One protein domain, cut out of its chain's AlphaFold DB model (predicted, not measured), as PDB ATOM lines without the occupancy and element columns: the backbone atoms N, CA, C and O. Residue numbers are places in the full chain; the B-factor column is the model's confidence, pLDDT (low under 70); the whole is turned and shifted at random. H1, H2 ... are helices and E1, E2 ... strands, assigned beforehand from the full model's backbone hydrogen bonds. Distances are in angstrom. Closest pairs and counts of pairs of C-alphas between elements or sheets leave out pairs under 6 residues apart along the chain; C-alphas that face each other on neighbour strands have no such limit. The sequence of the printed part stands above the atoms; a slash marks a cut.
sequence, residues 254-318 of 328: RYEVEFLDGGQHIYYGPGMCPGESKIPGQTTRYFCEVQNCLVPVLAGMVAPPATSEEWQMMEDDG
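Overview. This is residues 254 to 318 of the 328 residues of an uncharacterized protein of Jaapia argillacea MUCL 33604 (UniProt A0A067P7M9). A strongly twisted wall of two hairpins side by side, E1 with E2 and E3 with E4, has the long links E2 to E3 and E4 to H1 looped over one face, the other face bare. A short helix, H1, ends this loop side, and its residues 308 to 313 stick out free. The 65 printed residues hold four named strands, then one named helix; the sheet's order is E2, E1, E3, E4, antiparallel throughout. The class is mixed, with 32 residues, under half, in named elements; the whole is compact, with a radius of gyration of the C-alphas of 11.8 A and spans of 36 by 26 by 20 A.

Along the chain. Find C-alpha 254 at (256.481, 277.519, 450.446), where E1, residues 254 to 259, begins its 16.6 A. E2 is residues 264 to 269, 16.3 A; E3, residues 282 to 288, covers 19.1 A; E4, residues 293 to 296, covers 10.0 A. H1, residues 308 to 316, runs 12.3 A to C-alpha 316 at (275.797, 268.744, 463.300).

Arrangement. Look first at inner strands E1 and E3, antiparallel at 157 degrees, with N 256 and O 285 2.8 A apart, within hydrogen-bond range. Edge strand E2 is the antiparallel neighbour of E1 at 150 degrees, a hairpin, with N 257 and O 265 2.8 A apart, within hydrogen-bond range. Edge strand E4 is the antiparallel neighbour of E3 at 137 degrees, also a hairpin, with N 286 and O 295 2.9 A apart, within hydrogen-bond range. H1 is not on the sheet; in it every O i to N i+4 pair is within hydrogen-bond range.

Size, cuts and confidence. The C-alphas farthest apart, those of Val 290 and Asp 316, are 36.4 A apart. The printed part has no cut. Look along the long links, E2 to E3 and E4 to H1, for residues 273 to 274, paired antiparallel with 301 to 302. Confidence is under 70 at residue 277 and residues 306 to 318.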
ATOM      1  N   ARG A 254     256.916 278.541 449.496       95.88
ATOM      2  CA  ARG A 254     256.481 277.519 450.446       95.88
ATOM      3  C   ARG A 254     257.070 276.171 450.044       95.88
ATOM      4  O   ARG A 254     256.808 275.690 448.938       95.88
ATOM      5  N   TYR A 255     257.768 275.544 450.975       96.12
ATOM      6  CA  TYR A 255     258.309 274.202 450.854       96.12
ATOM      7  C   TYR A 255     257.613 273.260 451.833       96.12
ATOM      8  O   TYR A 255     257.190 273.656 452.918       96.12
ATOM      9  N   GLU A 256     257.469 272.008 451.424       96.25
ATOM     10  CA  GLU A 256     256.947 270.926 452.245       96.25
ATOM     11  C   GLU A 256     257.911 269.751 452.184       96.25
ATOM     12  O   GLU A 256     258.299 269.284 451.109       96.25
ATOM     13  N   VAL A 257     258.308 269.299 453.360       94.31
ATOM     14  CA  VAL A 257     259.251 268.223 453.585       94.31
ATOM     15  C   VAL A 257     258.492 267.050 454.172       94.31
ATOM     16  O   VAL A 257     257.865 267.180 455.218       94.31
ATOM     17  N   GLU A 258     258.570 265.904 453.509       94.81
ATOM     18  CA  GLU A 258     258.022 264.635 453.981       94.81
ATOM     19  C   GLU A 258     259.184 263.695 454.336       94.81
ATOM     20  O   GLU A 258     260.044 263.415 453.492       94.81
ATOM     21  N   PHE A 259     259.222 263.237 455.584       93.44
ATOM     22  CA  PHE A 259     260.236 262.333 456.125       93.44
ATOM     23  C   PHE A 259     259.775 260.871 456.009       93.44
ATOM     24  O   PHE A 259     258.579 260.574 456.008       93.44
ATOM     25  N   LEU A 260     260.720 259.928 455.913       91.25
ATOM     26  CA  LEU A 260     260.434 258.486 455.795       91.25
ATOM     27  C   LEU A 260     259.589 257.907 456.939       91.25
ATOM     28  O   LEU A 260     258.896 256.911 456.735       91.25
ATOM     29  N   ASP A 261     259.663 258.493 458.131       92.94
ATOM     30  CA  ASP A 261     258.887 258.092 459.307       92.94
ATOM     31  C   ASP A 261     257.423 258.574 459.260       92.94
ATOM     32  O   ASP A 261     256.632 258.255 460.150       92.94
ATOM     33  N   GLY A 262     257.045 259.299 458.201       93.00
ATOM     34  CA  GLY A 262     255.727 259.902 458.028       93.00
ATOM     35  C   GLY A 262     255.614 261.307 458.622       93.00
ATOM     36  O   GLY A 262     254.523 261.879 458.593       93.00
ATOM     37  N   GLY A 263     256.706 261.874 459.143       93.56
ATOM     38  CA  GLY A 263     256.762 263.270 459.553       93.56
ATOM     39  C   GLY A 263     256.572 264.215 458.366       93.56
ATOM     40  O   GLY A 263     257.040 263.950 457.257       93.56
ATOM     41  N   GLN A 264     255.900 265.342 458.597       93.94
ATOM     42  CA  GLN A 264     255.757 266.413 457.612       93.94
ATOM     43  C   GLN A 264     256.120 267.755 458.242       93.94
ATOM     44  O   GLN A 264     255.695 268.055 459.359       93.94
ATOM     45  N   HIS A 265     256.883 268.566 457.515       93.38
ATOM     46  CA  HIS A 265     257.286 269.907 457.922       93.38
ATOM     47  C   HIS A 265     257.049 270.897 456.779       93.38
ATOM     48  O   HIS A 265     257.337 270.600 455.621       93.38
ATOM     49  N   ILE A 266     256.501 272.071 457.094       95.06
ATOM     50  CA  ILE A 266     256.258 273.145 456.126       95.06
ATOM     51  C   ILE A 266     257.098 274.339 456.544       95.06
ATOM     52  O   ILE A 266     257.001 274.780 457.686       95.06
ATOM     53  N   TYR A 267     257.847 274.898 455.599       94.62
ATOM     54  CA  TYR A 267     258.623 276.108 455.823       94.62
ATOM     55  C   TYR A 267     258.541 277.060 454.628       94.62
ATOM     56  O   TYR A 267     258.098 276.691 453.536       94.62
ATOM     57  N   TYR A 268     258.940 278.307 454.851       94.00
ATOM     58  CA  TYR A 268     258.984 279.360 453.842       94.00
ATOM     59  C   TYR A 268     260.429 279.824 453.706       94.00
ATOM     60  O   TYR A 268     261.111 280.000 454.710       94.00
ATOM     61  N   GLY A 269     260.917 279.954 452.475       93.38
ATOM     62  CA  GLY A 269     262.316 280.288 452.232       93.38
ATOM     63  C   GLY A 269     262.567 280.868 450.842       93.38
ATOM     64  O   GLY A 269     261.636 280.989 450.043       93.38
ATOM     65  N   PRO A 270     263.818 281.238 450.530       93.00
ATOM     66  CA  PRO A 270     264.166 281.805 449.234       93.00
ATOM     67  C   PRO A 270     263.961 280.806 448.084       93.00
ATOM     68  O   PRO A 270     263.664 279.626 448.287       93.00
ATOM     69  N   GLY A 271     264.096 281.288 446.847       92.00
ATOM     70  CA  GLY A 271     263.996 280.449 445.652       92.00
ATOM     71  C   GLY A 271     265.019 279.306 445.634       92.00
ATOM     72  O   GLY A 271     266.078 279.393 446.252       92.00
ATOM     73  N   MET A 272     264.688 278.236 444.909       93.50
ATOM     74  CA  MET A 272     265.572 277.080 444.733       93.50
ATOM     75  C   MET A 272     266.908 277.490 444.100       93.50
ATOM     76  O   MET A 272     266.940 278.327 443.194       93.50
ATOM     77  N   CYS A 273     267.992 276.853 444.530       91.25
ATOM     78  CA  CYS A 273     269.335 277.048 443.992       91.25
ATOM     79  C   CYS A 273     269.843 275.769 443.294       91.25
ATOM     80  O   CYS A 273     269.434 274.667 443.667       91.25
ATOM     81  N   PRO A 274     270.713 275.881 442.272       91.62
ATOM     82  CA  PRO A 274     271.346 274.716 441.660       91.62
ATOM     83  C   PRO A 274     272.170 273.932 442.688       91.62
ATOM     84  O   PRO A 274     272.961 274.520 443.422       91.62
ATOM     85  N   GLY A 275     271.999 272.613 442.726       87.50
ATOM     86  CA  GLY A 275     272.733 271.739 443.635       87.50
ATOM     87  C   GLY A 275     272.249 270.292 443.599       87.50
ATOM     88  O   GLY A 275     271.151 269.984 443.131       87.50
ATOM     89  N   GLU A 276     273.071 269.389 444.123       73.38
ATOM     90  CA  GLU A 276     272.730 267.977 444.277       73.38
ATOM     91  C   GLU A 276     272.611 267.637 445.762       73.38
ATOM     92  O   GLU A 276     273.507 267.047 446.353       73.38
ATOM     93  N   SER A 277     271.498 268.002 446.396       63.50
ATOM     94  CA  SER A 277     271.202 267.506 447.741       63.50
ATOM     95  C   SER A 277     269.864 266.785 447.750       63.50
ATOM     96  O   SER A 277     268.790 267.386 447.810       63.50
ATOM     97  N   LYS A 278     269.930 265.456 447.707       70.06
ATOM     98  CA  LYS A 278     268.853 264.618 448.225       70.06
ATOM     99  C   LYS A 278     269.287 264.173 449.606       70.06
ATOM    100  O   LYS A 278     270.153 263.311 449.711       70.06
ATOM    101  N   ILE A 279     268.692 264.755 450.641       79.06
ATOM    102  CA  ILE A 279     268.823 264.193 451.981       79.06
ATOM    103  C   ILE A 279     268.151 262.809 451.928       79.06
ATOM    104  O   ILE A 279     266.976 262.710 451.545       79.06
ATOM    105  N   PRO A 280     268.891 261.715 452.181       82.88
ATOM    106  CA  PRO A 280     268.348 260.375 452.056       82.88
ATOM    107  C   PRO A 280     267.202 260.197 453.049       82.88
ATOM    108  O   PRO A 280     267.350 260.409 454.245       82.88
ATOM    109  N   GLY A 281     266.041 259.804 452.530       87.00
ATOM    110  CA  GLY A 281     264.840 259.631 453.339       87.00
ATOM    111  C   GLY A 281     263.971 260.874 453.514       87.00
ATOM    112  O   GLY A 281     263.007 260.835 454.277       87.00
ATOM    113  N   GLN A 282     264.268 261.935 452.768       90.75
ATOM    114  CA  GLN A 282     263.477 263.154 452.734       90.75
ATOM    115  C   GLN A 282     262.963 263.416 451.316       90.75
ATOM    116  O   GLN A 282     263.705 263.332 450.334       90.75
ATOM    117  N   THR A 283     261.680 263.750 451.194       92.69
ATOM    118  CA  THR A 283     261.087 264.233 449.943       92.69
ATOM    119  C   THR A 283     260.673 265.684 450.114       92.69
ATOM    120  O   THR A 283     259.701 265.973 450.805       92.69
ATOM    121  N   THR A 284     261.384 266.591 449.444       94.12
ATOM    122  CA  THR A 284     261.036 268.016 449.428       94.12
ATOM    123  C   THR A 284     260.193 268.345 448.196       94.12
ATOM    124  O   THR A 284     260.549 268.022 447.057       94.12
ATOM    125  N   ARG A 285     259.053 268.996 448.421       95.81
ATOM    126  CA  ARG A 285     258.164 269.550 447.395       95.81
ATOM    127  C   ARG A 285     258.054 271.057 447.604       95.81
ATOM    128  O   ARG A 285     258.112 271.527 448.734       95.81
ATOM    129  N   TYR A 286     257.874 271.814 446.533       96.31
ATOM    130  CA  TYR A 286     257.598 273.247 446.612       96.31
ATOM    131  C   TYR A 286     256.192 273.534 446.092       96.31
ATOM    132  O   TYR A 286     255.673 272.829 445.222       96.31
ATOM    133  N   PHE A 287     255.551 274.565 446.629       96.69
ATOM    134  CA  PHE A 287     254.239 274.987 446.162       96.69
ATOM    135  C   PHE A 287     254.382 275.850 444.905       96.69
ATOM    136  O   PHE A 287     254.927 276.953 444.944       96.69
ATOM    137  N   CYS A 288     253.883 275.354 443.774       93.75
ATOM    138  CA  CYS A 288     253.879 276.098 442.522       93.75
ATOM    139  C   CYS A 288     252.581 276.901 442.404       93.75
ATOM    140  O   CYS A 288     251.531 276.338 442.094       93.75
ATOM    141  N   GLU A 289     252.648 278.221 442.601       91.19
ATOM    142  CA  GLU A 289     251.486 279.126 442.506       91.19
ATOM    143  C   GLU A 289     250.766 279.023 441.154       91.19
ATOM    144  O   GLU A 289     249.540 279.010 441.098       91.19
ATOM    145  N   VAL A 290     251.525 278.877 440.061       92.06
ATOM    146  CA  VAL A 290     250.979 278.773 438.696       92.06
ATOM    147  C   VAL A 290     250.133 277.509 438.521       92.06
ATOM    148  O   VAL A 290     249.124 277.523 437.816       92.06
ATOM    149  N   GLN A 291     250.539 276.404 439.151       91.38
ATOM    150  CA  GLN A 291     249.835 275.120 439.069       91.38
ATOM    151  C   GLN A 291     248.859 274.897 440.234       91.38
ATOM    152  O   GLN A 291     248.032 273.988 440.165       91.38
ATOM    153  N   ASN A 292     248.927 275.742 441.266       93.81
ATOM    154  CA  ASN A 292     248.176 275.647 442.514       93.81
ATOM    155  C   ASN A 292     248.302 274.261 443.184       93.81
ATOM    156  O   ASN A 292     247.315 273.685 443.645       93.81
ATOM    157  N   CYS A 293     249.510 273.688 443.182       96.06
ATOM    158  CA  CYS A 293     249.796 272.375 443.762       96.06
ATOM    159  C   CYS A 293     251.260 272.233 444.211       96.06
ATOM    160  O   CYS A 293     252.125 273.026 443.833       96.06
ATOM    161  N   LEU A 294     251.532 271.207 445.025       94.81
ATOM    162  CA  LEU A 294     252.886 270.814 445.418       94.81
ATOM    163  C   LEU A 294     253.554 270.023 444.293       94.81
ATOM    164  O   LEU A 294     253.030 269.005 443.835       94.81
ATOM    165  N   VAL A 295     254.732 270.478 443.885       95.94
ATOM    166  CA  VAL A 295     255.536 269.886 442.816       95.94
ATOM    167  C   VAL A 295     256.865 269.424 443.418       95.94
ATOM    168  O   VAL A 295     257.415 270.122 444.272       95.94
ATOM    169  N   PRO A 296     257.398 268.249 443.037       94.44
ATOM    170  CA  PRO A 296     258.730 267.844 443.476       94.44
ATOM    171  C   PRO A 296     259.785 268.857 443.023       94.44
ATOM    172  O   PRO A 296     259.706 269.388 441.912       94.44
ATOM    173  N   VAL A 297     260.785 269.095 443.871       92.88
ATOM    174  CA  VAL A 297     261.963 269.886 443.493       92.88
ATOM    175  C   VAL A 297     262.644 269.224 442.287       92.88
ATOM    176  O   VAL A 297     262.776 267.998 442.221       92.88
ATOM    177  N   LEU A 298     263.011 270.037 441.294       89.69
ATOM    178  CA  LEU A 298     263.625 269.561 440.054       89.69
ATOM    179  C   LEU A 298     264.974 268.885 440.337       89.69
ATOM    180  O   LEU A 298     265.705 269.278 441.241       89.69
ATOM    181  N   ALA A 299     265.326 267.874 439.542       87.88
ATOM    182  CA  ALA A 299     266.646 267.255 439.635       87.88
ATOM    183  C   ALA A 299     267.741 268.299 439.348       87.88
ATOM    184  O   ALA A 299     267.635 269.039 438.371       87.88
ATOM    185  N   GLY A 300     268.770 268.351 440.199       87.81
ATOM    186  CA  GLY A 300     269.826 269.368 440.135       87.81
ATOM    187  C   GLY A 300     269.455 270.711 440.775       87.81
ATOM    188  O   GLY A 300     270.218 271.665 440.644       87.81
ATOM    189  N   MET A 301     268.302 270.801 441.445       91.56
ATOM    190  CA  MET A 301     267.904 271.948 442.261       91.56
ATOM    191  C   MET A 301     267.728 271.530 443.721       91.56
ATOM    192  O   MET A 301     267.358 270.393 444.020       91.56
ATOM    193  N   VAL A 302     267.948 272.479 444.624       91.88
ATOM    194  CA  VAL A 302     267.836 272.319 446.072       91.88
ATOM    195  C   VAL A 302     266.954 273.428 446.628       91.88
ATOM    196  O   VAL A 302     267.051 274.586 446.216       91.88
ATOM    197  N   ALA A 303     266.071 273.066 447.556       90.88
ATOM    198  CA  ALA A 303     265.367 274.044 448.367       90.88
ATOM    199  C   ALA A 303     266.307 274.484 449.503       90.88
ATOM    200  O   ALA A 303     266.765 273.618 450.253       90.88
ATOM    201  N   PRO A 304     266.622 275.780 449.635       85.88
ATOM    202  CA  PRO A 304     267.425 276.259 450.753       85.88
ATOM    203  C   PRO A 304     266.700 275.962 452.079       85.88
ATOM    204  O   PRO A 304     265.464 275.981 452.098       85.88
ATOM    205  N   PRO A 305     267.420 275.658 453.170       78.62
ATOM    206  CA  PRO A 305     266.814 275.473 454.489       78.62
ATOM    207  C   PRO A 305     266.225 276.792 455.012       78.62
ATOM    208  O   PRO A 305     266.603 277.882 454.570       78.62
ATOM    209  N   ALA A 306     265.262 276.690 455.928       65.38
ATOM    210  CA  ALA A 306     264.432 277.807 456.367       65.38
ATOM    211  C   ALA A 306     265.193 278.819 457.234       65.38
ATOM    212  O   ALA A 306     264.893 280.011 457.195       65.38
ATOM    213  N   THR A 307     266.155 278.358 458.042       65.69
ATOM    214  CA  THR A 307     266.828 279.178 459.064       65.69
ATOM    215  C   THR A 307     268.277 278.756 459.300       65.69
ATOM    216  O   THR A 307     268.651 277.616 459.037       65.69
ATOM    217  N   SER A 308     269.098 279.668 459.844       56.00
ATOM    218  CA  SER A 308     270.472 279.398 460.327       56.00
ATOM    219  C   SER A 308     270.545 278.281 461.370       56.00
ATOM    220  O   SER A 308     271.576 277.638 461.503       56.00
ATOM    221  N   GLU A 309     269.456 278.025 462.093       58.69
ATOM    222  CA  GLU A 309     269.376 276.923 463.055       58.69
ATOM    223  C   GLU A 309     269.150 275.573 462.360       58.69
ATOM    224  O   GLU A 309     269.787 274.593 462.733       58.69
ATOM    225  N   GLU A 310     268.318 275.511 461.310       60.12
ATOM    226  CA  GLU A 310     268.250 274.323 460.441       60.12
ATOM    227  C   GLU A 310     269.579 274.092 459.710       60.12
ATOM    228  O   GLU A 310     270.000 272.945 459.576       60.12
ATOM    229  N   TRP A 311     270.267 275.164 459.289       58.09
ATOM    230  CA  TRP A 311     271.630 275.073 458.752       58.09
ATOM    231  C   TRP A 311     272.572 274.385 459.748       58.09
ATOM    232  O   TRP A 311     273.299 273.470 459.373       58.09
ATOM    233  N   GLN A 312     272.512 274.778 461.020       55.91
ATOM    234  CA  GLN A 312     273.387 274.240 462.056       55.91
ATOM    235  C   GLN A 312     273.046 272.789 462.428       55.91
ATOM    236  O   GLN A 312     273.951 271.985 462.623       55.91
ATOM    237  N   MET A 313     271.763 272.412 462.429       60.50
ATOM    238  CA  MET A 313     271.358 271.010 462.616       60.50
ATOM    239  C   MET A 313     271.805 270.109 461.453       60.50
ATOM    240  O   MET A 313     272.193 268.968 461.685       60.50
ATOM    241  N   MET A 314     271.796 270.609 460.209       58.47
ATOM    242  CA  MET A 314     272.335 269.858 459.066       58.47
ATOM    243  C   MET A 314     273.856 269.670 459.169       58.47
ATOM    244  O   MET A 314     274.366 268.600 458.837       58.47
ATOM    245  N   GLU A 315     274.581 270.679 459.656       59.62
ATOM    246  CA  GLU A 315     276.026 270.584 459.894       59.62
ATOM    247  C   GLU A 315     276.369 269.609 461.035       59.62
ATOM    248  O   GLU A 315     277.290 268.800 460.880       59.62
ATOM    249  N   ASP A 316     275.606 269.625 462.134       54.94
ATOM    250  CA  ASP A 316     275.797 268.744 463.300       54.94
ATOM    251  C   ASP A 316     275.530 267.258 462.981       54.94
ATOM    252  O   ASP A 316     276.208 266.377 463.517       54.94
ATOM    253  N   ASP A 317     274.622 266.965 462.039       55.16
ATOM    254  CA  ASP A 317     274.386 265.614 461.500       55.16
ATOM    255  C   ASP A 317     275.475 265.158 460.498       55.16
ATOM    256  O   ASP A 317     275.377 264.093 459.876       55.16
ATOM    257  N   GLY A 318     276.550 265.940 460.343       44.97
ATOM    258  CA  GLY A 318     277.702 265.616 459.502       44.97
ATOM    259  C   GLY A 318     277.510 265.935 458.019       44.97
ATOM    260  O   GLY A 318     278.334 265.526 457.197       44.97
TER     261      GLY A 318